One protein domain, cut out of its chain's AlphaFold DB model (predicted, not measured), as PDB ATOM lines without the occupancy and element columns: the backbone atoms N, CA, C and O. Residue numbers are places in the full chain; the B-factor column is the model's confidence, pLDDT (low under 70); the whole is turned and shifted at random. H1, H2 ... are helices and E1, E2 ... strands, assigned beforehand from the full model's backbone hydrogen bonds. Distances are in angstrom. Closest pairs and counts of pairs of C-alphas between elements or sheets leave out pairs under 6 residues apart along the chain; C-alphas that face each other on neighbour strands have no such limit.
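AT A GLANCE: This is residues 28 to 211 of the 248 residues of an uncharacterized protein of Digitaria exilis (UniProt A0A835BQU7). Two strongly twisted sheets of five strands each lie face to face as a sandwich, their strands crossing at 31 degrees, and the chain winds over both as a jelly roll, one long hairpin of four nested antiparallel pairs: E3 with E10, E4 with E9, E5 with E8, E6 with E7. After E10 a tail runs out, where residues 189 to 195 stick out, and turns back to the short helix H1. The printed part has 184 residues, with ten named strands, E1 to E10, then one named helix; the sheets run E1 E4 E9 E6 E7 and E2 E3 E10 E5 E8, both antiparallel. The class is mostly strand, though under half of the residues are in named elements; the whole is compact, with a radius of gyration of the C-alphas of 17.3 A, yet elongated, spanning 59 by 34 by 28 A.

HOW THE PARTS SIT: Past residues 28 to 57, which hold no named element, find edge strand E1, residues 58 to 60; N 58 is 2.8 A from O 95 of its antiparallel neighbour E4, residues 92 to 99. Next comes E9, residues 157 to 164, with N 96 and O 160 at 2.8 A, then E6, residues 120 to 126, with N 125 and O 161 at 2.9 A. Edge strand E7, residues 129 to 135, forms a hairpin with E6, N 124 and O 131 at 2.9 A. In the other sheet, E2, residues 63 to 67, forms a hairpin with E3, residues 84 to 88, N 64 and O 87 at 3.0 A. E10, residues 176 to 185, bends by 52 degrees at residue 179; look for N 177 and O 86 at 2.8 A. Then come E5, residues 105 to 113, with N 109 and O 181 at 2.9 A, and edge strand E8, residues 145 to 152, with N 108 and O 149 at 2.8 A. Between the sheets, the closest C-alphas of E7 and E8 are Gly 131 and Trp 149, 7.1 A. H1, residues 199 to 203, only grazes the second sheet; its closest C-alphas with E8 are Leu 203 and Ala 150, 7.0 A. H1 has 0 of 1 O i to N i+4 pairs and 0 of 2 O i to N i+3 pairs within hydrogen-bond range.

IN THESE COORDINATES: Find C-alpha 58 at (23.870, -41.279, 16.810), where E1 begins. E5 runs 26.4 A, E10 26.1 A, E8 24.2 A, E4 23.5 A and E9 23.0 A. H1 ends at C-alpha 203, (39.333, -20.893, 6.830).

THE WHOLE: The C-alphas farthest apart are those of Ser 41 and Lys 194, 61.8 A. The printed part has no cut; the links E2 to E3, E9 to E10 and E10 to H1 are long. Confidence is under 70 at residues 80, 118, 137 to 142 and 187 to 211.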
ATOM      1  N   MET A  28      18.259 -25.630   9.319       91.56
ATOM      2  CA  MET A  28      18.288 -26.554  10.453       91.56
ATOM      3  C   MET A  28      18.479 -27.992   9.961       91.56
ATOM      4  O   MET A  28      17.855 -28.409   8.981       91.56
ATOM      5  N   LEU A  29      19.335 -28.749  10.642       95.94
ATOM      6  CA  LEU A  29      19.509 -30.167  10.360       95.94
ATOM      7  C   LEU A  29      18.271 -30.975  10.782       95.94
ATOM      8  O   LEU A  29      17.505 -30.523  11.636       95.94
ATOM      9  N   PRO A  30      18.056 -32.183  10.224       96.31
ATOM     10  CA  PRO A  30      17.014 -33.083  10.706       96.31
ATOM     11  C   PRO A  30      17.119 -33.275  12.221       96.31
ATOM     12  O   PRO A  30      18.136 -33.757  12.716       96.31
ATOM     13  N   ASN A  31      16.077 -32.850  12.942       96.94
ATOM     14  CA  ASN A  31      16.035 -32.815  14.406       96.94
ATOM     15  C   ASN A  31      17.256 -32.118  15.049       96.94
ATOM     16  O   ASN A  31      17.758 -32.555  16.080       96.94
ATOM     17  N   GLY A  32      17.781 -31.060  14.419       94.06
ATOM     18  CA  GLY A  32      18.925 -30.292  14.924       94.06
ATOM     19  C   GLY A  32      18.615 -29.439  16.157       94.06
ATOM     20  O   GLY A  32      19.539 -29.063  16.865       94.06
ATOM     21  N   HIS A  33      17.334 -29.171  16.414       92.50
ATOM     22  CA  HIS A  33      16.813 -28.472  17.594       92.50
ATOM     23  C   HIS A  33      16.256 -29.438  18.664       92.50
ATOM     24  O   HIS A  33      15.478 -29.045  19.514       92.50
ATOM     25  N   PHE A  34      16.477 -30.750  18.513       96.69
ATOM     26  CA  PHE A  34      16.137 -31.815  19.473       96.69
ATOM     27  C   PHE A  34      14.686 -31.942  19.998       96.69
ATOM     28  O   PHE A  34      14.418 -32.845  20.783       96.69
ATOM     29  N   GLU A  35      13.724 -31.146  19.533       96.00
ATOM     30  CA  GLU A  35      12.296 -31.250  19.907       96.00
ATOM     31  C   GLU A  35      11.646 -32.618  19.628       96.00
ATOM     32  O   GLU A  35      10.618 -32.953  20.214       96.00
ATOM     33  N   GLN A  36      12.219 -33.441  18.742       96.12
ATOM     34  CA  GLN A  36      11.808 -34.842  18.612       96.12
ATOM     35  C   GLN A  36      12.677 -35.693  19.540       96.12
ATOM     36  O   GLN A  36      13.823 -36.011  19.215       96.12
ATOM     37  N   GLY A  37      12.131 -36.026  20.707       94.75
ATOM     38  CA  GLY A  37      12.840 -36.766  21.747       94.75
ATOM     39  C   GLY A  37      12.844 -38.288  21.571       94.75
ATOM     40  O   GLY A  37      12.115 -38.825  20.734       94.75
ATOM     41  N   PRO A  38      13.647 -38.997  22.383       96.81
ATOM     42  CA  PRO A  38      13.606 -40.453  22.473       96.81
ATOM     43  C   PRO A  38      12.281 -40.998  23.003       96.81
ATOM     44  O   PRO A  38      11.564 -40.326  23.752       96.81
ATOM     45  N   ASP A  39      12.008 -42.271  22.717       96.31
ATOM     46  CA  ASP A  39      10.915 -42.978  23.378       96.31
ATOM     47  C   ASP A  39      11.156 -43.035  24.891       96.31
ATOM     48  O   ASP A  39      12.280 -43.230  25.359       96.31
ATOM     49  N   LYS A  40      10.084 -42.960  25.688       94.44
ATOM     50  CA  LYS A  40      10.182 -43.020  27.159       94.44
ATOM     51  C   LYS A  40      10.907 -44.272  27.661       94.44
ATOM     52  O   LYS A  40      11.589 -44.213  28.675       94.44
ATOM     53  N   SER A  41      10.785 -45.396  26.955       96.38
ATOM     54  CA  SER A  41      11.487 -46.647  27.278       96.38
ATOM     55  C   SER A  41      12.992 -46.608  26.991       96.38
ATOM     56  O   SER A  41      13.718 -47.490  27.442       96.38
ATOM     57  N   GLN A  42      13.463 -45.624  26.223       96.81
ATOM     58  CA  GLN A  42      14.874 -45.402  25.895       96.81
ATOM     59  C   GLN A  42      15.528 -44.341  26.795       96.81
ATOM     60  O   GLN A  42      16.692 -43.988  26.580       96.81
ATOM     61  N   LEU A  43      14.801 -43.854  27.803       96.62
ATOM     62  CA  LEU A  43      15.269 -42.887  28.787       96.62
ATOM     63  C   LEU A  43      15.357 -43.526  30.177       96.62
ATOM     64  O   LEU A  43      14.472 -44.271  30.595       96.62
ATOM     65  N   ASN A  44      16.413 -43.194  30.916       96.25
ATOM     66  CA  ASN A  44      16.504 -43.419  32.355       96.25
ATOM     67  C   ASN A  44      16.664 -42.062  33.049       96.25
ATOM     68  O   ASN A  44      17.764 -41.511  33.115       96.25
ATOM     69  N   GLY A  45      15.544 -41.490  33.495       93.62
ATOM     70  CA  GLY A  45      15.485 -40.073  33.848       93.62
ATOM     71  C   GLY A  45      15.736 -39.215  32.607       93.62
ATOM     72  O   GLY A  45      15.030 -39.348  31.611       93.62
ATOM     73  N   THR A  46      16.760 -38.370  32.657       93.69
ATOM     74  CA  THR A  46      17.255 -37.575  31.520       93.69
ATOM     75  C   THR A  46      18.208 -38.358  30.622       93.69
ATOM     76  O   THR A  46      18.422 -37.979  29.476       93.69
ATOM     77  N   ARG A  47      18.806 -39.455  31.101       96.88
ATOM     78  CA  ARG A  47      19.852 -40.167  30.362       96.88
ATOM     79  C   ARG A  47      19.281 -40.951  29.188       96.88
ATOM     80  O   ARG A  47      18.404 -41.795  29.367       96.88
ATOM     81  N   VAL A  48      19.864 -40.746  28.013       97.88
ATOM     82  CA  VAL A  48      19.548 -41.504  26.804       97.88
ATOM     83  C   VAL A  48      20.304 -42.832  26.815       97.88
ATOM     84  O   VAL A  48      21.523 -42.868  26.992       97.88
ATOM     85  N   MET A  49      19.582 -43.942  26.656       97.25
ATOM     86  CA  MET A  49      20.131 -45.284  26.888       97.25
ATOM     87  C   MET A  49      20.648 -45.971  25.621       97.25
ATOM     88  O   MET A  49      21.618 -46.724  25.685       97.25
ATOM     89  N   GLY A  50      20.013 -45.746  24.471       95.75
ATOM     90  CA  GLY A  50      20.405 -46.378  23.209       95.75
ATOM     91  C   GLY A  50      21.129 -45.420  22.266       95.75
ATOM     92  O   GLY A  50      20.731 -44.263  22.133       95.75
ATOM     93  N   ARG A  51      22.120 -45.939  21.528       97.75
ATOM     94  CA  ARG A  51      22.897 -45.194  20.516       97.75
ATOM     95  C   ARG A  51      22.032 -44.439  19.499       97.75
ATOM     96  O   ARG A  51      22.427 -43.370  19.063       97.75
ATOM     97  N   TYR A  52      20.886 -44.996  19.122       97.75
ATOM     98  CA  TYR A  52      19.999 -44.473  18.074       97.75
ATOM     99  C   TYR A  52      18.682 -43.923  18.627       97.75
ATOM    100  O   TYR A  52      17.692 -43.848  17.906       97.75
ATOM    101  N   SER A  53      18.633 -43.627  19.927       97.44
ATOM    102  CA  SER A  53      17.369 -43.267  20.580       97.44
ATOM    103  C   SER A  53      16.951 -41.833  20.288       97.44
ATOM    104  O   SER A  53      15.770 -41.531  20.360       97.44
ATOM    105  N   ILE A  54      17.897 -40.945  19.967       98.00
ATOM    106  CA  ILE A  54      17.572 -39.592  19.512       98.00
ATOM    107  C   ILE A  54      17.309 -39.669  18.003       98.00
ATOM    108  O   ILE A  54      18.221 -40.026  17.252       98.00
ATOM    109  N   PRO A  55      16.098 -39.338  17.524       97.81
ATOM    110  CA  PRO A  55      15.794 -39.344  16.099       97.81
ATOM    111  C   PRO A  55      16.832 -38.554  15.294       97.81
ATOM    112  O   PRO A  55      17.127 -37.406  15.617       97.81
ATOM    113  N   HIS A  56      17.356 -39.171  14.229       97.75
ATOM    114  CA  HIS A  56      18.376 -38.632  13.314       97.75
ATOM    115  C   HIS A  56      19.797 -38.449  13.870       97.75
ATOM    116  O   HIS A  56      20.670 -38.019  13.111       97.75
ATOM    117  N   TRP A  57      20.053 -38.793  15.130       98.44
ATOM    118  CA  TRP A  57      21.359 -38.621  15.761       98.44
ATOM    119  C   TRP A  57      21.871 -39.937  16.346       98.44
ATOM    120  O   TRP A  57      21.152 -40.667  17.028       98.44
ATOM    121  N   GLU A  58      23.142 -40.235  16.097       98.38
ATOM    122  CA  GLU A  58      23.870 -41.279  16.810       98.38
ATOM    123  C   GLU A  58      24.558 -40.683  18.030       98.38
ATOM    124  O   GLU A  58      25.228 -39.658  17.920       98.38
ATOM    125  N   ILE A  59      24.448 -41.350  19.175       98.38
ATOM    126  CA  ILE A  59      25.115 -40.931  20.405       98.38
ATOM    127  C   ILE A  59      26.178 -41.930  20.865       98.38
ATOM    128  O   ILE A  59      26.089 -43.140  20.634       98.38
ATOM    129  N   SER A  60      27.175 -41.418  21.574       97.88
ATOM    130  CA  SER A  60      28.163 -42.202  22.314       97.88
ATOM    131  C   SER A  60      28.458 -41.526  23.650       97.88
ATOM    132  O   SER A  60      28.386 -40.304  23.746       97.88
ATOM    133  N   GLY A  61      28.808 -42.311  24.668       96.56
ATOM    134  CA  GLY A  61      29.067 -41.801  26.016       96.56
ATOM    135  C   GLY A  61      27.787 -41.456  26.783       96.56
ATOM    136  O   GLY A  61      26.738 -42.074  26.581       96.56
ATOM    137  N   ILE A  62      27.887 -40.503  27.712       96.38
ATOM    138  CA  ILE A  62      26.758 -40.054  28.535       96.38
ATOM    139  C   ILE A  62      26.109 -38.852  27.854       96.38
ATOM    140  O   ILE A  62      26.636 -37.747  27.899       96.38
ATOM    141  N   VAL A  63      24.953 -39.082  27.233       97.75
ATOM    142  CA  VAL A  63      24.113 -38.021  26.671       97.75
ATOM    143  C   VAL A  63      22.807 -37.970  27.440       97.75
ATOM    144  O   VAL A  63      22.164 -39.001  27.665       97.75
ATOM    145  N   GLU A  64      22.414 -36.771  27.842       96.44
ATOM    146  CA  GLU A  64      21.135 -36.524  28.494       96.44
ATOM    147  C   GLU A  64      20.235 -35.664  27.623       96.44
ATOM    148  O   GLU A  64      20.689 -34.736  26.962       96.44
ATOM    149  N   TYR A  65      18.950 -35.986  27.640       96.38
ATOM    150  CA  TYR A  65      17.886 -35.252  26.991       96.38
ATOM    151  C   TYR A  65      17.226 -34.340  28.026       96.38
ATOM    152  O   TYR A  65      16.658 -34.815  29.015       96.38
ATOM    153  N   ILE A  66      17.380 -33.034  27.836       94.19
ATOM    154  CA  ILE A  66      17.039 -32.007  28.817       94.19
ATOM    155  C   ILE A  66      15.871 -31.185  28.290       94.19
ATOM    156  O   ILE A  66      15.980 -30.543  27.253       94.19
ATOM    157  N   GLY A  67      14.785 -31.170  29.060       89.62
ATOM    158  CA  GLY A  67      13.645 -30.295  28.816       89.62
ATOM    159  C   GLY A  67      13.795 -28.914  29.455       89.62
ATOM    160  O   GLY A  67      14.525 -28.727  30.434       89.62
ATOM    161  N   SER A  68      13.047 -27.945  28.942       80.62
ATOM    162  CA  SER A  68      12.971 -26.600  29.503       80.62
ATOM    163  C   SER A  68      12.501 -26.632  30.960       80.62
ATOM    164  O   SER A  68      11.694 -27.463  31.380       80.62
ATOM    165  N   GLY A  69      13.071 -25.747  31.780       78.19
ATOM    166  CA  GLY A  69      12.765 -25.689  33.210       78.19
ATOM    167  C   GLY A  69      13.395 -26.804  34.054       78.19
ATOM    168  O   GLY A  69      13.259 -26.764  35.279       78.19
ATOM    169  N   GLN A  70      14.115 -27.761  33.450       82.75
ATOM    170  CA  GLN A  70      14.940 -28.699  34.206       82.75
ATOM    171  C   GLN A  70      15.992 -27.952  35.021       82.75
ATOM    172  O   GLN A  70      16.598 -26.977  34.565       82.75
ATOM    173  N   LYS A  71      16.197 -28.426  36.248       79.38
ATOM    174  CA  LYS A  71      17.161 -27.850  37.175       79.38
ATOM    175  C   LYS A  71      18.365 -28.759  37.320       79.38
ATOM    176  O   LYS A  71      18.220 -29.976  37.427       79.38
ATOM    177  N   GLN A  72      19.535 -28.144  37.368       74.50
ATOM    178  CA  GLN A  72      20.730 -28.746  37.929       74.50
ATOM    179  C   GLN A  72      21.007 -28.033  39.250       74.50
ATOM    180  O   GLN A  72      21.186 -26.815  39.275       74.50
ATOM    181  N   ASP A  73      20.980 -28.798  40.339       76.62
ATOM    182  CA  ASP A  73      20.936 -28.270  41.702       76.62
ATOM    183  C   ASP A  73      19.761 -27.282  41.848       76.62
ATOM    184  O   ASP A  73      18.610 -27.650  41.599       76.62
ATOM    185  N   ASP A  74      20.026 -26.017  42.173       74.12
ATOM    186  CA  ASP A  74      18.999 -24.973  42.286       74.12
ATOM    187  C   ASP A  74      18.882 -24.074  41.040       74.12
ATOM    188  O   ASP A  74      18.051 -23.160  41.005       74.12
ATOM    189  N   MET A  75      19.677 -24.328  39.995       74.31
ATOM    190  CA  MET A  75      19.734 -23.497  38.788       74.31
ATOM    191  C   MET A  75      18.950 -24.114  37.630       74.31
ATOM    192  O   MET A  75      19.099 -25.292  37.319       74.31
ATOM    193  N   ILE A  76      18.133 -23.302  36.955       78.38
ATOM    194  CA  ILE A  76      17.436 -23.708  35.728       78.38
ATOM    195  C   ILE A  76      18.444 -23.749  34.581       78.38
ATOM    196  O   ILE A  76      19.179 -22.785  34.360       78.38
ATOM    197  N   LEU A  77      18.454 -24.857  33.846       80.06
ATOM    198  CA  LEU A  77      19.305 -25.030  32.681       80.06
ATOM    199  C   LEU A  77      18.807 -24.160  31.508       80.06
ATOM    200  O   LEU A  77      17.626 -24.242  31.153       80.06
ATOM    201  N   PRO A  78      19.676 -23.330  30.897       78.88
ATOM    202  CA  PRO A  78      19.301 -22.494  29.763       78.88
ATOM    203  C   PRO A  78      19.248 -23.339  28.486       78.88
ATOM    204  O   PRO A  78      20.270 -23.583  27.845       78.88
ATOM    205  N   VAL A  79      18.050 -23.791  28.122       79.44
ATOM    206  CA  VAL A  79      17.791 -24.408  26.813       79.44
ATOM    207  C   VAL A  79      17.902 -23.311  25.737       79.44
ATOM    208  O   VAL A  79      17.195 -22.305  25.857       79.44
ATOM    209  N   PRO A  80      18.811 -23.431  24.747       66.94
ATOM    210  CA  PRO A  80      19.064 -22.354  23.792       66.94
ATOM    211  C   PRO A  80      17.865 -21.957  22.923       66.94
ATOM    212  O   PRO A  80      17.606 -20.760  22.757       66.94
ATOM    213  N   GLU A  81      17.130 -22.932  22.391       72.50
ATOM    214  CA  GLU A  81      15.942 -22.732  21.565       72.50
ATOM    215  C   GLU A  81      14.846 -23.744  21.948       72.50
ATOM    216  O   GLU A  81      15.119 -24.846  22.400       72.50
ATOM    217  N   GLY A  82      13.575 -23.362  21.796       81.06
ATOM    218  CA  GLY A  82      12.463 -24.291  22.010       81.06
ATOM    219  C   GLY A  82      12.338 -24.810  23.446       81.06
ATOM    220  O   GLY A  82      12.435 -24.049  24.416       81.06
ATOM    221  N   GLU A  83      12.034 -26.097  23.573       86.56
ATOM    222  CA  GLU A  83      11.785 -26.774  24.841       86.56
ATOM    223  C   GLU A  83      12.790 -27.885  25.144       86.56
ATOM    224  O   GLU A  83      12.771 -28.378  26.273       86.56
ATOM    225  N   GLN A  84      13.640 -28.301  24.200       93.50
ATOM    226  CA  GLN A  84      14.485 -29.487  24.364       93.50
ATOM    227  C   GLN A  84      15.914 -29.266  23.861       93.50
ATOM    228  O   GLN A  84      16.142 -28.720  22.795       93.50
ATOM    229  N   ALA A  85      16.892 -29.782  24.602       95.06
ATOM    230  CA  ALA A  85      18.296 -29.795  24.202       95.06
ATOM    231  C   ALA A  85      18.976 -31.095  24.644       95.06
ATOM    232  O   ALA A  85      18.436 -31.874  25.438       95.06
ATOM    233  N   VAL A  86      20.196 -31.326  24.161       96.88
ATOM    234  CA  VAL A  86      21.024 -32.450  24.619       96.88
ATOM    235  C   VAL A  86      22.204 -31.957  25.439       96.88
ATOM    236  O   VAL A  86      22.890 -31.022  25.038       96.88
ATOM    237  N   ARG A  87      22.478 -32.599  26.575       95.44
ATOM    238  CA  ARG A  87      23.689 -32.371  27.371       95.44
ATOM    239  C   ARG A  87      24.718 -33.445  27.064       95.44
ATOM    240  O   ARG A  87      24.409 -34.638  27.120       95.44
ATOM    241  N   LEU A  88      25.941 -33.020  26.761       96.56
ATOM    242  CA  LEU A  88      27.069 -33.915  26.523       96.56
ATOM    243  C   LEU A  88      27.903 -34.049  27.799       96.56
ATOM    244  O   LEU A  88      28.586 -33.102  28.176       96.56
ATOM    245  N   GLY A  89      27.887 -35.221  28.433       95.12
ATOM    246  CA  GLY A  89      28.798 -35.547  29.532       95.12
ATOM    247  C   GLY A  89      30.246 -35.752  29.069       95.12
ATOM    248  O   GLY A  89      30.601 -35.456  27.924       95.12
ATOM    249  N   ASN A  90      31.078 -36.303  29.951       93.88
ATOM    250  CA  ASN A  90      32.473 -36.615  29.645       93.88
ATOM    251  C   ASN A  90      32.574 -37.630  28.497       93.88
ATOM    252  O   ASN A  90      31.857 -38.639  28.483       93.88
ATOM    253  N   ASP A  91      33.469 -37.359  27.548       95.25
ATOM    254  CA  ASP A  91      33.706 -38.152  26.331       95.25
ATOM    255  C   ASP A  91      32.431 -38.466  25.522       95.25
ATOM    256  O   ASP A  91      32.354 -39.441  24.761       95.25
ATOM    257  N   ALA A  92      31.388 -37.649  25.688       97.38
ATOM    258  CA  ALA A  92      30.125 -37.840  25.003       97.38
ATOM    259  C   ALA A  92      30.156 -37.221  23.605       97.38
ATOM    260  O   ALA A  92      30.762 -36.174  23.364       97.38
ATOM    261  N   THR A  93      29.481 -37.874  22.663       98.06
ATOM    262  CA  THR A  93      29.392 -37.428  21.269       98.06
ATOM    263  C   THR A  93      27.966 -37.546  20.764       98.06
ATOM    264  O   THR A  93      27.308 -38.553  21.024       98.06
ATOM    265  N   ILE A  94      27.541 -36.570  19.964       98.44
ATOM    266  CA  ILE A  94      26.423 -36.707  19.027       98.44
ATOM    267  C   ILE A  94      26.946 -36.625  17.593       98.44
ATOM    268  O   ILE A  94      27.806 -35.797  17.288       98.44
ATOM    269  N   CYS A  95      26.443 -37.481  16.712       98.25
ATOM    270  CA  CYS A  95      26.834 -37.545  15.313       98.25
ATOM    271  C   CYS A  95      25.614 -37.637  14.396       98.25
ATOM    272  O   CYS A  95      24.654 -38.342  14.695       98.25
ATOM    273  N   GLN A  96      25.681 -36.996  13.237       97.12
ATOM    274  CA  GLN A  96      24.690 -37.137  12.178       97.12
ATOM    275  C   GLN A  96      25.381 -37.311  10.828       97.12
ATOM    276  O   GLN A  96      26.350 -36.620  10.496       97.12
ATOM    277  N   GLN A  97      24.872 -38.246  10.030       96.31
ATOM    278  CA  GLN A  97      25.325 -38.437   8.661       96.31
ATOM    279  C   GLN A  97      24.634 -37.434   7.734       96.31
ATOM    280  O   GLN A  97      23.408 -37.371   7.667       96.31
ATOM    281  N   LEU A  98      25.427 -36.685   6.973       95.69
ATOM    282  CA  LEU A  98      24.955 -35.671   6.037       95.69
ATOM    283  C   LEU A  98      25.313 -36.056   4.606       95.69
ATOM    284  O   LEU A  98      26.434 -36.488   4.326       95.69
ATOM    285  N   SER A  99      24.375 -35.840   3.684       95.81
ATOM    286  CA  SER A  99      24.645 -35.887   2.244       95.81
ATOM    287  C   SER A  99      25.012 -34.485   1.771       95.81
ATOM    288  O   SER A  99      24.219 -33.568   1.921       95.81
ATOM    289  N   VAL A 100      26.205 -34.285   1.226       94.44
ATOM    290  CA  VAL A 100      26.753 -32.966   0.860       94.44
ATOM    291  C   VAL A 100      27.293 -32.977  -0.571       94.44
ATOM    292  O   VAL A 100      27.535 -34.030  -1.160       94.44
ATOM    293  N   VAL A 101      27.510 -31.797  -1.150       94.19
ATOM    294  CA  VAL A 101      28.131 -31.662  -2.472       94.19
ATOM    295  C   VAL A 101      29.646 -31.612  -2.315       94.19
ATOM    296  O   VAL A 101      30.191 -30.767  -1.604       94.19
ATOM    297  N   ARG A 102      30.348 -32.516  -3.001       93.94
ATOM    298  CA  ARG A 102      31.812 -32.589  -2.961       93.94
ATOM    299  C   ARG A 102      32.445 -31.283  -3.458       93.94
ATOM    300  O   ARG A 102      32.014 -30.724  -4.460       93.94
ATOM    301  N   HIS A 103      33.518 -30.856  -2.797       90.31
ATOM    302  CA  HIS A 103      34.279 -29.622  -3.029       90.31
ATOM    303  C   HIS A 103      33.546 -28.312  -2.710       90.31
ATOM    304  O   HIS A 103      34.120 -27.243  -2.928       90.31
ATOM    305  N   THR A 104      32.347 -28.385  -2.137       87.88
ATOM    306  CA  THR A 104      31.612 -27.223  -1.636       87.88
ATOM    307  C   THR A 104      32.027 -26.905  -0.200       87.88
ATOM    308  O   THR A 104      32.343 -27.805   0.585       87.88
ATOM    309  N   TYR A 105      32.055 -25.616   0.134       89.38
ATOM    310  CA  TYR A 105      32.291 -25.146   1.495       89.38
ATOM    311  C   TYR A 105      30.975 -25.069   2.261       89.38
ATOM    312  O   TYR A 105      29.974 -24.581   1.737       89.38
ATOM    313  N   TYR A 106      30.997 -25.519   3.506       88.88
ATOM    314  CA  TYR A 106      29.856 -25.497   4.409       88.88
ATOM    315  C   TYR A 106      30.258 -24.874   5.743       88.88
ATOM    316  O   TYR A 106      31.407 -24.997   6.161       88.88
ATOM    317  N   SER A 107      29.306 -24.224   6.407       92.06
ATOM    318  CA  SER A 107      29.398 -23.786   7.799       92.06
ATOM    319  C   SER A 107      28.366 -24.547   8.618       92.06
ATOM    320  O   SER A 107      27.195 -24.576   8.239       92.06
ATOM    321  N   ILE A 108      28.793 -25.153   9.721       93.06
ATOM    322  CA  ILE A 108      27.913 -25.674  10.766       93.06
ATOM    323  C   ILE A 108      27.757 -24.594  11.820       93.06
ATOM    324  O   ILE A 108      28.739 -23.947  12.182       93.06
ATOM    325  N   THR A 109      26.540 -24.389  12.306       91.19
ATOM    326  CA  THR A 109      26.235 -23.481  13.414       91.19
ATOM    327  C   THR A 109      25.377 -24.206  14.436       91.19
ATOM    328  O   THR A 109      24.529 -24.997  14.043       91.19
ATOM    329  N   PHE A 110      25.609 -23.971  15.722       92.69
ATOM    330  CA  PHE A 110      24.804 -24.531  16.808       92.69
ATOM    331  C   PHE A 110      24.845 -23.615  18.031       92.69
ATOM    332  O   PHE A 110      25.804 -22.858  18.220       92.69
ATOM    333  N   GLY A 111      23.805 -23.677  18.853       89.94
ATOM    334  CA  GLY A 111      23.779 -23.069  20.177       89.94
ATOM    335  C   GLY A 111      24.479 -23.969  21.189       89.94
ATOM    336  O   GLY A 111      24.313 -25.191  21.159       89.94
ATOM    337  N   ALA A 112      25.263 -23.370  22.083       90.50
ATOM    338  CA  ALA A 112      25.804 -24.083  23.228       90.50
ATOM    339  C   ALA A 112      25.713 -23.267  24.515       90.50
ATOM    340  O   ALA A 112      25.963 -22.056  24.528       90.50
ATOM    341  N   ALA A 113      25.395 -23.959  25.605       86.94
ATOM    342  CA  ALA A 113      25.326 -23.383  26.936       86.94
ATOM    343  C   ALA A 113      26.178 -24.184  27.919       86.94
ATOM    344  O   ALA A 113      26.122 -25.411  27.938       86.94
ATOM    345  N   ARG A 114      26.942 -23.484  28.757       85.81
ATOM    346  CA  ARG A 114      27.707 -24.102  29.845       85.81
ATOM    347  C   ARG A 114      26.762 -24.416  30.993       85.81
ATOM    348  O   ARG A 114      25.995 -23.538  31.390       85.81
ATOM    349  N   THR A 115      26.851 -25.616  31.560       81.19
ATOM    350  CA  THR A 115      26.004 -25.986  32.709       81.19
ATOM    351  C   THR A 115      26.780 -26.140  34.007       81.19
ATOM    352  O   THR A 115      26.233 -25.862  35.069       81.19
ATOM    353  N   CYS A 116      28.041 -26.575  33.955       80.38
ATOM    354  CA  CYS A 116      28.790 -26.905  35.173       80.38
ATOM    355  C   CYS A 116      30.305 -26.727  35.051       80.38
ATOM    356  O   CYS A 116      30.934 -26.325  36.026       80.38
ATOM    357  N   ALA A 117      30.903 -26.936  33.877       73.38
ATOM    358  CA  ALA A 117      32.347 -26.818  33.735       73.38
ATOM    359  C   ALA A 117      32.807 -25.367  33.526       73.38
ATOM    360  O   ALA A 117      32.191 -24.556  32.816       73.38
ATOM    361  N   HIS A 118      33.934 -25.017  34.152       69.62
ATOM    362  CA  HIS A 118      34.517 -23.674  34.063       69.62
ATOM    363  C   HIS A 118      35.147 -23.381  32.694       69.62
ATOM    364  O   HIS A 118      35.131 -22.236  32.241       69.62
ATOM    365  N   ALA A 119      35.671 -24.412  32.028       71.81
ATOM    366  CA  ALA A 119      36.352 -24.301  30.744       71.81
ATOM    367  C   ALA A 119      35.965 -25.462  29.821       71.81
ATOM    368  O   ALA A 119      36.695 -26.439  29.679       71.81
ATOM    369  N   GLU A 120      34.821 -25.330  29.156       80.19
ATOM    370  CA  GLU A 120      34.356 -26.325  28.191       80.19
ATOM    371  C   GLU A 120      35.007 -26.099  26.821       80.19
ATOM    372  O   GLU A 120      35.203 -24.971  26.355       80.19
ATOM    373  N   ARG A 121      35.365 -27.191  26.148       88.38
ATOM    374  CA  ARG A 121      35.842 -27.179  24.763       88.38
ATOM    375  C   ARG A 121      35.074 -28.244  24.013       88.38
ATOM    376  O   ARG A 121      34.950 -29.348  24.515       88.38
ATOM    377  N   LEU A 122      34.612 -27.933  22.810       92.62
ATOM    378  CA  LEU A 122      33.967 -28.903  21.934       92.62
ATOM    379  C   LEU A 122      34.859 -29.213  20.743       92.62
ATOM    380  O   LEU A 122      35.405 -28.308  20.110       92.62
ATOM    381  N   ASN A 123      34.968 -30.493  20.413       94.94
ATOM    382  CA  ASN A 123      35.555 -30.942  19.163       94.94
ATOM    383  C   ASN A 123      34.428 -31.113  18.148       94.94
ATOM    384  O   ASN A 123      33.565 -31.971  18.317       94.94
ATOM    385  N   VAL A 124      34.451 -30.316  17.085       94.44
ATOM    386  CA  VAL A 124      33.529 -30.461  15.957       94.44
ATOM    387  C   VAL A 124      34.293 -31.112  14.824       94.44
ATOM    388  O   VAL A 124      35.336 -30.602  14.413       94.44
ATOM    389  N   SER A 125      33.816 -32.245  14.328       94.69
ATOM    390  CA  SER A 125      34.480 -32.973  13.252       94.69
ATOM    391  C   SER A 125      33.534 -33.275  12.105       94.69
ATOM    392  O   SER A 125      32.358 -33.571  12.294       94.69
ATOM    393  N   VAL A 126      34.080 -33.176  10.896       93.25
ATOM    394  CA  VAL A 126      33.466 -33.634   9.657       93.25
ATOM    395  C   VAL A 126      34.523 -34.398   8.883       93.25
ATOM    396  O   VAL A 126      35.480 -33.797   8.400       93.25
ATOM    397  N   THR A 127      34.379 -35.722   8.779       81.12
ATOM    398  CA  THR A 127      35.428 -36.617   8.257       81.12
ATOM    399  C   THR A 127      36.083 -36.077   6.974       81.12
ATOM    400  O   THR A 127      35.376 -35.855   5.984       81.12
ATOM    401  N   PRO A 128      37.421 -35.898   6.924       82.00
ATOM    402  CA  PRO A 128      38.453 -36.183   7.937       82.00
ATOM    403  C   PRO A 128      38.917 -34.952   8.751       82.00
ATOM    404  O   PRO A 128      39.959 -35.007   9.398       82.00
ATOM    405  N   GLU A 129      38.231 -33.817   8.655       87.38
ATOM    406  CA  GLU A 129      38.619 -32.553   9.291       87.38
ATOM    407  C   GLU A 129      37.983 -32.398  10.678       87.38
ATOM    408  O   GLU A 129      36.884 -32.883  10.938       87.38
ATOM    409  N   SER A 130      38.671 -31.705  11.585       91.19
ATOM    410  CA  SER A 130      38.155 -31.389  12.918       91.19
ATOM    411  C   SER A 130      38.640 -30.028  13.401       91.19
ATOM    412  O   SER A 130      39.799 -29.666  13.179       91.19
ATOM    413  N   GLY A 131      37.780 -29.303  14.104       89.06
ATOM    414  CA  GLY A 131      38.083 -28.065  14.811       89.06
ATOM    415  C   GLY A 131      37.807 -28.189  16.305       89.06
ATOM    416  O   GLY A 131      37.004 -29.012  16.733       89.06
ATOM    417  N   VAL A 132      38.473 -27.349  17.097       91.25
ATOM    418  CA  VAL A 132      38.219 -27.231  18.537       91.25
ATOM    419  C   VAL A 132      37.640 -25.854  18.819       91.25
ATOM    420  O   VAL A 132      38.270 -24.845  18.494       91.25
ATOM    421  N   LEU A 133      36.464 -25.817  19.434       87.62
ATOM    422  CA  LEU A 133      35.734 -24.604  19.775       87.62
ATOM    423  C   LEU A 133      35.772 -24.411  21.296       87.62
ATOM    424  O   LEU A 133      35.222 -25.236  22.025       87.62
ATOM    425  N   PRO A 134      36.459 -23.375  21.808       87.12
ATOM    426  CA  PRO A 134      36.408 -23.051  23.227       87.12
ATOM    427  C   PRO A 134      35.038 -22.452  23.548       87.12
ATOM    428  O   PRO A 134      34.687 -21.401  23.008       87.12
ATOM    429  N   ILE A 135      34.286 -23.100  24.429       82.62
ATOM    430  CA  ILE A 135      32.973 -22.626  24.851       82.62
ATOM    431  C   ILE A 135      33.191 -21.617  25.970       82.62
ATOM    432  O   ILE A 135      33.674 -21.929  27.058       82.62
ATOM    433  N   GLN A 136      32.888 -20.365  25.662       71.50
ATOM    434  CA  GLN A 136      32.986 -19.242  26.577       71.50
ATOM    435  C   GLN A 136      31.608 -18.608  26.595       71.50
ATOM    436  O   GLN A 136      31.403 -17.630  25.888       71.50
ATOM    437  N   THR A 137      30.659 -19.185  27.345       61.38
ATOM    438  CA  THR A 137      29.385 -18.490  27.535       61.38
ATOM    439  C   THR A 137      29.667 -17.154  28.198       61.38
ATOM    440  O   THR A 137      30.172 -17.091  29.327       61.38
ATOM    441  N   VAL A 138      29.418 -16.078  27.462       60.47
ATOM    442  CA  VAL A 138      29.420 -14.740  28.037       60.47
ATOM    443  C   VAL A 138      28.229 -14.695  28.992       60.47
ATOM    444  O   VAL A 138      27.190 -15.287  28.717       60.47
ATOM    445  N   TYR A 139      28.372 -14.024  30.137       57.12
ATOM    446  CA  TYR A 139      27.261 -13.808  31.065       57.12
ATOM    447  C   TYR A 139      26.215 -12.891  30.409       57.12
ATOM    448  O   TYR A 139      26.198 -11.679  30.615       57.12
ATOM    449  N   THR A 140      25.385 -13.476  29.555       62.12
ATOM    450  CA  THR A 140      24.234 -12.866  28.899       62.12
ATOM    451  C   THR A 140      22.972 -13.343  29.607       62.12
ATOM    452  O   THR A 140      22.950 -14.398  30.240       62.12
ATOM    453  N   SER A 141      21.891 -12.573  29.507       65.50
ATOM    454  CA  SER A 141      20.609 -12.943  30.115       65.50
ATOM    455  C   SER A 141      20.006 -14.232  29.543       65.50
ATOM    456  O   SER A 141      19.111 -14.794  30.161       65.50
ATOM    457  N   SER A 142      20.452 -14.668  28.359       67.62
ATOM    458  CA  SER A 142      20.004 -15.902  27.707       67.62
ATOM    459  C   SER A 142      20.750 -17.146  28.200       67.62
ATOM    460  O   SER A 142      20.195 -18.236  28.138       67.62
ATOM    461  N   GLY A 143      21.980 -17.006  28.708       76.06
ATOM    462  CA  GLY A 143      22.757 -18.121  29.266       76.06
ATOM    463  C   GLY A 143      23.398 -19.062  28.235       76.06
ATOM    464  O   GLY A 143      23.988 -20.066  28.627       76.06
ATOM    465  N   TRP A 144      23.330 -18.740  26.941       83.06
ATOM    466  CA  TRP A 144      23.894 -19.524  25.837       83.06
ATOM    467  C   TRP A 144      24.480 -18.618  24.743       83.06
ATOM    468  O   TRP A 144      24.105 -17.448  24.644       83.06
ATOM    469  N   ASP A 145      25.375 -19.175  23.919       83.69
ATOM    470  CA  ASP A 145      25.999 -18.500  22.770       83.69
ATOM    471  C   ASP A 145      25.948 -19.374  21.504       83.69
ATOM    472  O   ASP A 145      25.854 -20.600  21.575       83.69
ATOM    473  N   ALA A 146      26.030 -18.741  20.331       85.94
ATOM    474  CA  ALA A 146      26.097 -19.430  19.044       85.94
ATOM    475  C   ALA A 146      27.550 -19.661  18.603       85.94
ATOM    476  O   ALA A 146      28.378 -18.747  18.625       85.94
ATOM    477  N   TYR A 147      27.839 -20.870  18.128       86.75
ATOM    478  CA  TYR A 147      29.156 -21.288  17.659       86.75
ATOM    479  C   TYR A 147      29.084 -21.735  16.205       86.75
ATOM    480  O   TYR A 147      28.104 -22.347  15.789       86.75
ATOM    481  N   SER A 148      30.139 -21.457  15.435       89.62
ATOM    482  CA  SER A 148      30.216 -21.863  14.033       89.62
ATOM    483  C   SER A 148      31.570 -22.444  13.655       89.62
ATOM    484  O   SER A 148      32.608 -21.932  14.081       89.62
ATOM    485  N   TRP A 149      31.564 -23.455  12.791       89.38
ATOM    486  CA  TRP A 149      32.769 -24.051  12.222       89.38
ATOM    487  C   TRP A 149      32.558 -24.401  10.749       89.38
ATOM    488  O   TRP A 149      31.526 -24.959  10.380       89.38
ATOM    489  N   ALA A 150      33.537 -24.073   9.906       89.94
ATOM    490  CA  ALA A 150      33.454 -24.270   8.465       89.94
ATOM    491  C   ALA A 150      34.404 -25.366   7.976       89.94
ATOM    492  O   ALA A 150      35.521 -25.499   8.475       89.94
ATOM    493  N   PHE A 151      33.970 -26.101   6.954       86.50
ATOM    494  CA  PHE A 151      34.740 -27.174   6.328       86.50
ATOM    495  C   PHE A 151      34.516 -27.223   4.817       86.50
ATOM    496  O   PHE A 151      33.518 -26.717   4.291       86.50
ATOM    497  N   LYS A 152      35.440 -27.874   4.106       90.19
ATOM    498  CA  LYS A 152      35.265 -28.212   2.688       90.19
ATOM    499  C   LYS A 152      34.893 -29.681   2.555       90.19
ATOM    500  O   LYS A 152      35.659 -30.558   2.952       90.19
ATOM    501  N   ALA A 153      33.751 -29.977   1.944       92.12
ATOM    502  CA  ALA A 153      33.304 -31.355   1.768       92.12
ATOM    503  C   ALA A 153      34.256 -32.136   0.842       92.12
ATOM    504  O   ALA A 153      34.345 -31.863  -0.358       92.12
ATOM    505  N   LYS A 154      34.967 -33.136   1.377       92.31
ATOM    506  CA  LYS A 154      35.853 -34.016   0.583       92.31
ATOM    507  C   LYS A 154      35.119 -35.195  -0.050       92.31
ATOM    508  O   LYS A 154      35.556 -35.701  -1.087       92.31
ATOM    509  N   HIS A 155      33.992 -35.576   0.541       93.62
ATOM    510  CA  HIS A 155      33.132 -36.683   0.137       93.62
ATOM    511  C   HIS A 155      31.694 -36.188  -0.052       93.62
ATOM    512  O   HIS A 155      31.366 -35.078   0.357       93.62
ATOM    513  N   THR A 156      30.848 -36.998  -0.690       94.12
ATOM    514  CA  THR A 156      29.408 -36.719  -0.856       94.12
ATOM    515  C   THR A 156      28.579 -37.116   0.363       94.12
ATOM    516  O   THR A 156      27.430 -36.714   0.491       94.12
ATOM    517  N   THR A 157      29.165 -37.901   1.263       95.06
ATOM    518  CA  THR A 157      28.572 -38.302   2.534       95.06
ATOM    519  C   THR A 157      29.609 -38.074   3.614       95.06
ATOM    520  O   THR A 157      30.754 -38.509   3.467       95.06
ATOM    521  N   VAL A 158      29.227 -37.366   4.669       95.31
ATOM    522  CA  VAL A 158      30.123 -37.006   5.767       95.31
ATOM    523  C   VAL A 158      29.437 -37.229   7.108       95.31
ATOM    524  O   VAL A 158      28.217 -37.132   7.205       95.31
ATOM    525  N   TRP A 159      30.223 -37.521   8.139       96.62
ATOM    526  CA  TRP A 159      29.749 -37.587   9.518       96.62
ATOM    527  C   TRP A 159      30.073 -36.279  10.215       96.62
ATOM    528  O   TRP A 159      31.251 -35.983  10.395       96.62
ATOM    529  N   LEU A 160      29.046 -35.509  10.570       97.31
ATOM    530  CA  LEU A 160      29.176 -34.373  11.473       97.31
ATOM    531  C   LEU A 160      29.087 -34.891  12.902       97.31
ATOM    532  O   LEU A 160      28.061 -35.460  13.256       97.31
ATOM    533  N   CYS A 161      30.114 -34.661  13.712       98.19
ATOM    534  CA  CYS A 161      30.115 -35.023  15.122       98.19
ATOM    535  C   CYS A 161      30.483 -33.827  16.003       98.19
ATOM    536  O   CYS A 161      31.406 -33.073  15.684       98.19
ATOM    537  N   ILE A 162      29.781 -33.689  17.126       97.94
ATOM    538  CA  ILE A 162      30.099 -32.748  18.202       97.94
ATOM    539  C   ILE A 162      30.462 -33.589  19.422       97.94
ATOM    540  O   ILE A 162      29.637 -34.352  19.923       97.94
ATOM    541  N   HIS A 163      31.712 -33.476  19.857       97.38
ATOM    542  CA  HIS A 163      32.296 -34.270  20.931       97.38
ATOM    543  C   HIS A 163      32.735 -33.373  22.085       97.38
ATOM    544  O   HIS A 163      33.444 -32.384  21.866       97.38
ATOM    545  N   ASN A 164      32.359 -33.755  23.303       96.06
ATOM    546  CA  ASN A 164      32.865 -33.167  24.534       96.06
ATOM    547  C   ASN A 164      34.029 -34.023  25.083       96.06
ATOM    548  O   ASN A 164      33.761 -35.040  25.712       96.06
ATOM    549  N   PRO A 165      35.305 -33.626  24.895       92.31
ATOM    550  CA  PRO A 165      36.464 -34.273  25.519       92.31
ATOM    551  C   PRO A 165      36.625 -33.927  27.010       92.31
ATOM    552  O   PRO A 165      37.681 -34.185  27.582       92.31
ATOM    553  N   GLY A 166      35.671 -33.205  27.608       82.31
ATOM    554  CA  GLY A 166      35.736 -32.789  29.003       82.31
ATOM    555  C   GLY A 166      35.905 -33.981  29.942       82.31
ATOM    556  O   GLY A 166      35.359 -35.057  29.713       82.31
ATOM    557  N   HIS A 167      36.666 -33.757  31.009       79.88
ATOM    558  CA  HIS A 167      36.860 -34.709  32.095       79.88
ATOM    559  C   HIS A 167      36.579 -33.992  33.408       79.88
ATOM    560  O   HIS A 167      37.491 -33.595  34.129       79.88
ATOM    561  N   GLU A 168      35.300 -33.772  33.668       85.75
ATOM    562  CA  GLU A 168      34.824 -33.191  34.918       85.75
ATOM    563  C   GLU A 168      34.597 -34.284  35.966       85.75
ATOM    564  O   GLU A 168      34.357 -35.444  35.617       85.75
ATOM    565  N   ASP A 169      34.622 -33.917  37.250       85.44
ATOM    566  CA  ASP A 169      34.411 -34.868  38.353       85.44
ATOM    567  C   ASP A 169      33.060 -35.585  38.232       85.44
ATOM    568  O   ASP A 169      32.949 -36.792  38.461       85.44
ATOM    569  N   HIS A 170      32.020 -34.843  37.836       86.69
ATOM    570  CA  HIS A 170      30.714 -35.419  37.559       86.69
ATOM    571  C   HIS A 170      30.633 -35.855  36.086       86.69
ATOM    572  O   HIS A 170      30.631 -35.004  35.200       86.69
ATOM    573  N   PRO A 171      30.472 -37.153  35.776       88.75
ATOM    574  CA  PRO A 171      30.624 -37.661  34.410       88.75
ATOM    575  C   PRO A 171      29.507 -37.230  33.449       88.75
ATOM    576  O   PRO A 171      29.666 -37.317  32.236       88.75
ATOM    577  N   ALA A 172      28.371 -36.769  33.976       89.12
ATOM    578  CA  ALA A 172      27.277 -36.203  33.186       89.12
ATOM    579  C   ALA A 172      27.400 -34.676  32.978       89.12
ATOM    580  O   ALA A 172      26.522 -34.060  32.382       89.12
ATOM    581  N   CYS A 173      28.454 -34.052  33.512       87.81
ATOM    582  CA  CYS A 173      28.683 -32.620  33.382       87.81
ATOM    583  C   CYS A 173      29.215 -32.262  31.988       87.81
ATOM    584  O   CYS A 173      30.159 -32.883  31.502       87.81
ATOM    585  N   GLY A 174      28.634 -31.235  31.368       91.44
ATOM    586  CA  GLY A 174      29.157 -30.625  30.153       91.44
ATOM    587  C   GLY A 174      28.118 -29.775  29.419       91.44
ATOM    588  O   GLY A 174      27.034 -29.533  29.954       91.44
ATOM    589  N   PRO A 175      28.434 -29.304  28.204       92.06
ATOM    590  CA  PRO A 175      27.618 -28.321  27.505       92.06
ATOM    591  C   PRO A 175      26.260 -28.877  27.083       92.06
ATOM    592  O   PRO A 175      26.146 -30.028  26.645       92.06
ATOM    593  N   LEU A 176      25.252 -28.006  27.111       93.38
ATOM    594  CA  LEU A 176      24.027 -28.179  26.335       93.38
ATOM    595  C   LEU A 176      24.291 -27.805  24.887       93.38
ATOM    596  O   LEU A 176      24.920 -26.779  24.633       93.38
ATOM    597  N   ILE A 177      23.785 -28.613  23.964       95.38
ATOM    598  CA  ILE A 177      23.849 -28.404  22.522       95.38
ATOM    599  C   ILE A 177      22.434 -28.347  21.978       95.38
ATOM    600  O   ILE A 177      21.593 -29.176  22.332       95.38
ATOM    601  N   ASP A 178      22.207 -27.385  21.093       94.62
ATOM    602  CA  ASP A 178      20.915 -27.177  20.461       94.62
ATOM    603  C   ASP A 178      21.042 -26.425  19.123       94.62
ATOM    604  O   ASP A 178      22.111 -25.908  18.781       94.62
ATOM    605  N   ALA A 179      19.952 -26.373  18.363       93.94
ATOM    606  CA  ALA A 179      19.788 -25.591  17.145       93.94
ATOM    607  C   ALA A 179      20.900 -25.799  16.094       93.94
ATOM    608  O   ALA A 179      21.464 -24.847  15.541       93.94
ATOM    609  N   VAL A 180      21.245 -27.062  15.818       95.62
ATOM    610  CA  VAL A 180      22.298 -27.424  14.862       95.62
ATOM    611  C   VAL A 180      21.825 -27.234  13.419       95.62
ATOM    612  O   VAL A 180      20.928 -27.921  12.929       95.62
ATOM    613  N   ALA A 181      22.491 -26.340  12.696       94.50
ATOM    614  CA  ALA A 181      22.181 -25.956  11.326       94.50
ATOM    615  C   ALA A 181      23.415 -26.013  10.414       94.50
ATOM    616  O   ALA A 181      24.559 -25.898  10.859       94.50
ATOM    617  N   ILE A 182      23.175 -26.144   9.109       93.38
ATOM    618  CA  ILE A 182      24.199 -26.123   8.061       93.38
ATOM    619  C   ILE A 182      23.898 -25.048   7.017       93.38
ATOM    620  O   ILE A 182      22.752 -24.821   6.630       93.38
ATOM    621  N   LYS A 183      24.949 -24.398   6.518       90.31
ATOM    622  CA  LYS A 183      24.861 -23.410   5.444       90.31
ATOM    623  C   LYS A 183      25.936 -23.638   4.395       90.31
ATOM    624  O   LYS A 183      27.117 -23.721   4.721       90.31
ATOM    625  N   THR A 184      25.542 -23.663   3.128       89.38
ATOM    626  CA  THR A 184      26.468 -23.626   1.996       89.38
ATOM    627  C   THR A 184      27.134 -22.253   1.904       89.38
ATOM    628  O   THR A 184      26.462 -21.230   1.756       89.38
ATOM    629  N   ILE A 185      28.464 -22.224   1.938       85.38
ATOM    630  CA  ILE A 185      29.262 -21.014   1.746       85.38
ATOM    631  C   ILE A 185      29.564 -20.888   0.255       85.38
ATOM    632  O   ILE A 185      30.300 -21.693  -0.323       85.38
ATOM    633  N   ARG A 186      28.989 -19.870  -0.385       78.25
ATOM    634  CA  ARG A 186      29.281 -19.572  -1.788       78.25
ATOM    635  C   ARG A 186      30.537 -18.705  -1.860       78.25
ATOM    636  O   ARG A 186      30.589 -17.687  -1.171       78.25
ATOM    637  N   PRO A 187      31.544 -19.076  -2.667       63.91
ATOM    638  CA  PRO A 187      32.668 -18.190  -2.910       63.91
ATOM    639  C   PRO A 187      32.152 -16.870  -3.512       63.91
ATOM    640  O   PRO A 187      31.240 -16.922  -4.347       63.91
ATOM    641  N   PRO A 188      32.702 -15.703  -3.118       56.47
ATOM    642  CA  PRO A 188      32.363 -14.445  -3.762       56.47
ATOM    643  C   PRO A 188      32.523 -14.597  -5.271       56.47
ATOM    644  O   PRO A 188      33.537 -15.117  -5.746       56.47
ATOM    645  N   HIS A 189      31.519 -14.156  -6.029       49.59
ATOM    646  CA  HIS A 189      31.630 -14.114  -7.479       49.59
ATOM    647  C   HIS A 189      32.847 -13.249  -7.817       49.59
ATOM    648  O   HIS A 189      32.926 -12.105  -7.365       49.59
ATOM    649  N   GLN A 190      33.814 -13.790  -8.567       43.34
ATOM    650  CA  GLN A 190      34.966 -13.011  -9.008       43.34
ATOM    651  C   GLN A 190      34.471 -11.898  -9.931       43.34
ATOM    652  O   GLN A 190      34.323 -12.075 -11.140       43.34
ATOM    653  N   VAL A 191      34.195 -10.725  -9.368       40.06
ATOM    654  CA  VAL A 191      34.191  -9.494 -10.144       40.06
ATOM    655  C   VAL A 191      35.636  -9.322 -10.591       40.06
ATOM    656  O   VAL A 191      36.546  -9.366  -9.765       40.06
ATOM    657  N   LYS A 192      35.867  -9.200 -11.903       38.50
ATOM    658  CA  LYS A 192      37.182  -8.897 -12.484       38.50
ATOM    659  C   LYS A 192      37.623  -7.482 -12.074       38.50
ATOM    660  O   LYS A 192      37.734  -6.591 -12.906       38.50
ATOM    661  N   SER A 193      37.883  -7.265 -10.795       35.72
ATOM    662  CA  SER A 193      38.685  -6.166 -10.282       35.72
ATOM    663  C   SER A 193      39.693  -6.775  -9.324       35.72
ATOM    664  O   SER A 193      39.354  -7.623  -8.502       35.72
ATOM    665  N   LYS A 194      40.955  -6.399  -9.500       36.44
ATOM    666  CA  LYS A 194      42.105  -6.954  -8.791       36.44
ATOM    667  C   LYS A 194      41.840  -7.052  -7.276       36.44
ATOM    668  O   LYS A 194      41.461  -6.066  -6.663       36.44
ATOM    669  N   ILE A 195      42.149  -8.231  -6.722       43.03
ATOM    670  CA  ILE A 195      42.380  -8.536  -5.297       43.03
ATOM    671  C   ILE A 195      41.117  -8.734  -4.435       43.03
ATOM    672  O   ILE A 195      40.557  -7.800  -3.878       43.03
ATOM    673  N   CYS A 196      40.758 -10.006  -4.228       34.44
ATOM    674  CA  CYS A 196      40.234 -10.518  -2.954       34.44
ATOM    675  C   CYS A 196      40.380 -12.048  -2.904       34.44
ATOM    676  O   CYS A 196      39.438 -12.806  -3.124       34.44
ATOM    677  N   SER A 197      41.585 -12.528  -2.607       33.75
ATOM    678  CA  SER A 197      41.804 -13.894  -2.122       33.75
ATOM    679  C   SER A 197      41.413 -13.959  -0.637       33.75
ATOM    680  O   SER A 197      42.273 -13.996   0.235       33.75
ATOM    681  N   PHE A 198      40.112 -13.869  -0.339       36.19
ATOM    682  CA  PHE A 198      39.586 -13.821   1.039       36.19
ATOM    683  C   PHE A 198      39.130 -15.187   1.577       36.19
ATOM    684  O   PHE A 198      39.024 -15.369   2.788       36.19
ATOM    685  N   LEU A 199      38.890 -16.165   0.695       35.97
ATOM    686  CA  LEU A 199      38.439 -17.501   1.101       35.97
ATOM    687  C   LEU A 199      39.484 -18.237   1.947       35.97
ATOM    688  O   LEU A 199      39.115 -18.881   2.923       35.97
ATOM    689  N   ASP A 200      40.775 -18.058   1.660       30.80
ATOM    690  CA  ASP A 200      41.846 -18.665   2.462       30.80
ATOM    691  C   ASP A 200      42.016 -17.997   3.837       30.80
ATOM    692  O   ASP A 200      42.533 -18.620   4.761       30.80
ATOM    693  N   ALA A 201      41.540 -16.757   4.013       29.59
ATOM    694  CA  ALA A 201      41.678 -16.026   5.269       29.59
ATOM    695  C   ALA A 201      40.638 -16.449   6.318       29.59
ATOM    696  O   ALA A 201      40.993 -16.598   7.479       29.59
ATOM    697  N   CYS A 202      39.379 -16.708   5.943       34.19
ATOM    698  CA  CYS A 202      38.364 -17.154   6.917       34.19
ATOM    699  C   CYS A 202      38.562 -18.610   7.370       34.19
ATOM    700  O   CYS A 202      38.261 -18.938   8.514       34.19
ATOM    701  N   LEU A 203      39.101 -19.477   6.507       33.94
ATOM    702  CA  LEU A 203      39.333 -20.893   6.830       33.94
ATOM    703  C   LEU A 203      40.530 -21.121   7.768       33.94
ATOM    704  O   LEU A 203      40.576 -22.145   8.444       33.94
ATOM    705  N   ASN A 204      41.486 -20.187   7.834       26.22
ATOM    706  CA  ASN A 204      42.723 -20.347   8.612       26.22
ATOM    707  C   ASN A 204      42.747 -19.600   9.954       26.22
ATOM    708  O   ASN A 204      43.761 -19.626  10.657       26.22
ATOM    709  N   VAL A 205      41.652 -18.956  10.363       29.81
ATOM    710  CA  VAL A 205      41.604 -18.269  11.660       29.81
ATOM    711  C   VAL A 205      41.324 -19.289  12.771       29.81
ATOM    712  O   VAL A 205      40.209 -19.456  13.252       29.81
ATOM    713  N   LYS A 206      42.390 -19.953  13.233       30.86
ATOM    714  CA  LYS A 206      42.451 -20.711  14.503       30.86
ATOM    715  C   LYS A 206      42.391 -19.813  15.755       30.86
ATOM    716  O   LYS A 206      42.860 -20.200  16.820       30.86
ATOM    717  N   SER A 207      41.846 -18.602  15.665       27.05
ATOM    718  CA  SER A 207      41.830 -17.665  16.787       27.05
ATOM    719  C   SER A 207      40.600 -16.774  16.725       27.05
ATOM    720  O   SER A 207      40.513 -15.934  15.844       27.05
ATOM    721  N   LYS A 208      39.655 -16.982  17.653       29.25
ATOM    722  CA  LYS A 208      38.608 -16.030  18.065       29.25
ATOM    723  C   LYS A 208      38.269 -14.957  17.016       29.25
ATOM    724  O   LYS A 208      38.783 -13.841  17.087       29.25
ATOM    725  N   ILE A 209      37.338 -15.240  16.099       28.83
ATOM    726  CA  ILE A 209      36.624 -14.150  15.420       28.83
ATOM    727  C   ILE A 209      35.618 -13.597  16.424       28.83
ATOM    728  O   ILE A 209      34.457 -13.984  16.490       28.83
ATOM    729  N   PHE A 210      36.125 -12.697  17.256       24.50
ATOM    730  CA  PHE A 210      35.331 -11.722  17.968       24.50
ATOM    731  C   PHE A 210      35.174 -10.547  16.991       24.50
ATOM    732  O   PHE A 210      36.000  -9.635  16.958       24.50
ATOM    733  N   CYS A 211      34.161 -10.595  16.120       24.33
ATOM    734  CA  CYS A 211      33.741  -9.410  15.370       24.33
ATOM    735  C   CYS A 211      33.096  -8.433  16.364       24.33
ATOM    736  O   CYS A 211      31.884  -8.405  16.546       24.33
TER     737      CYS A 211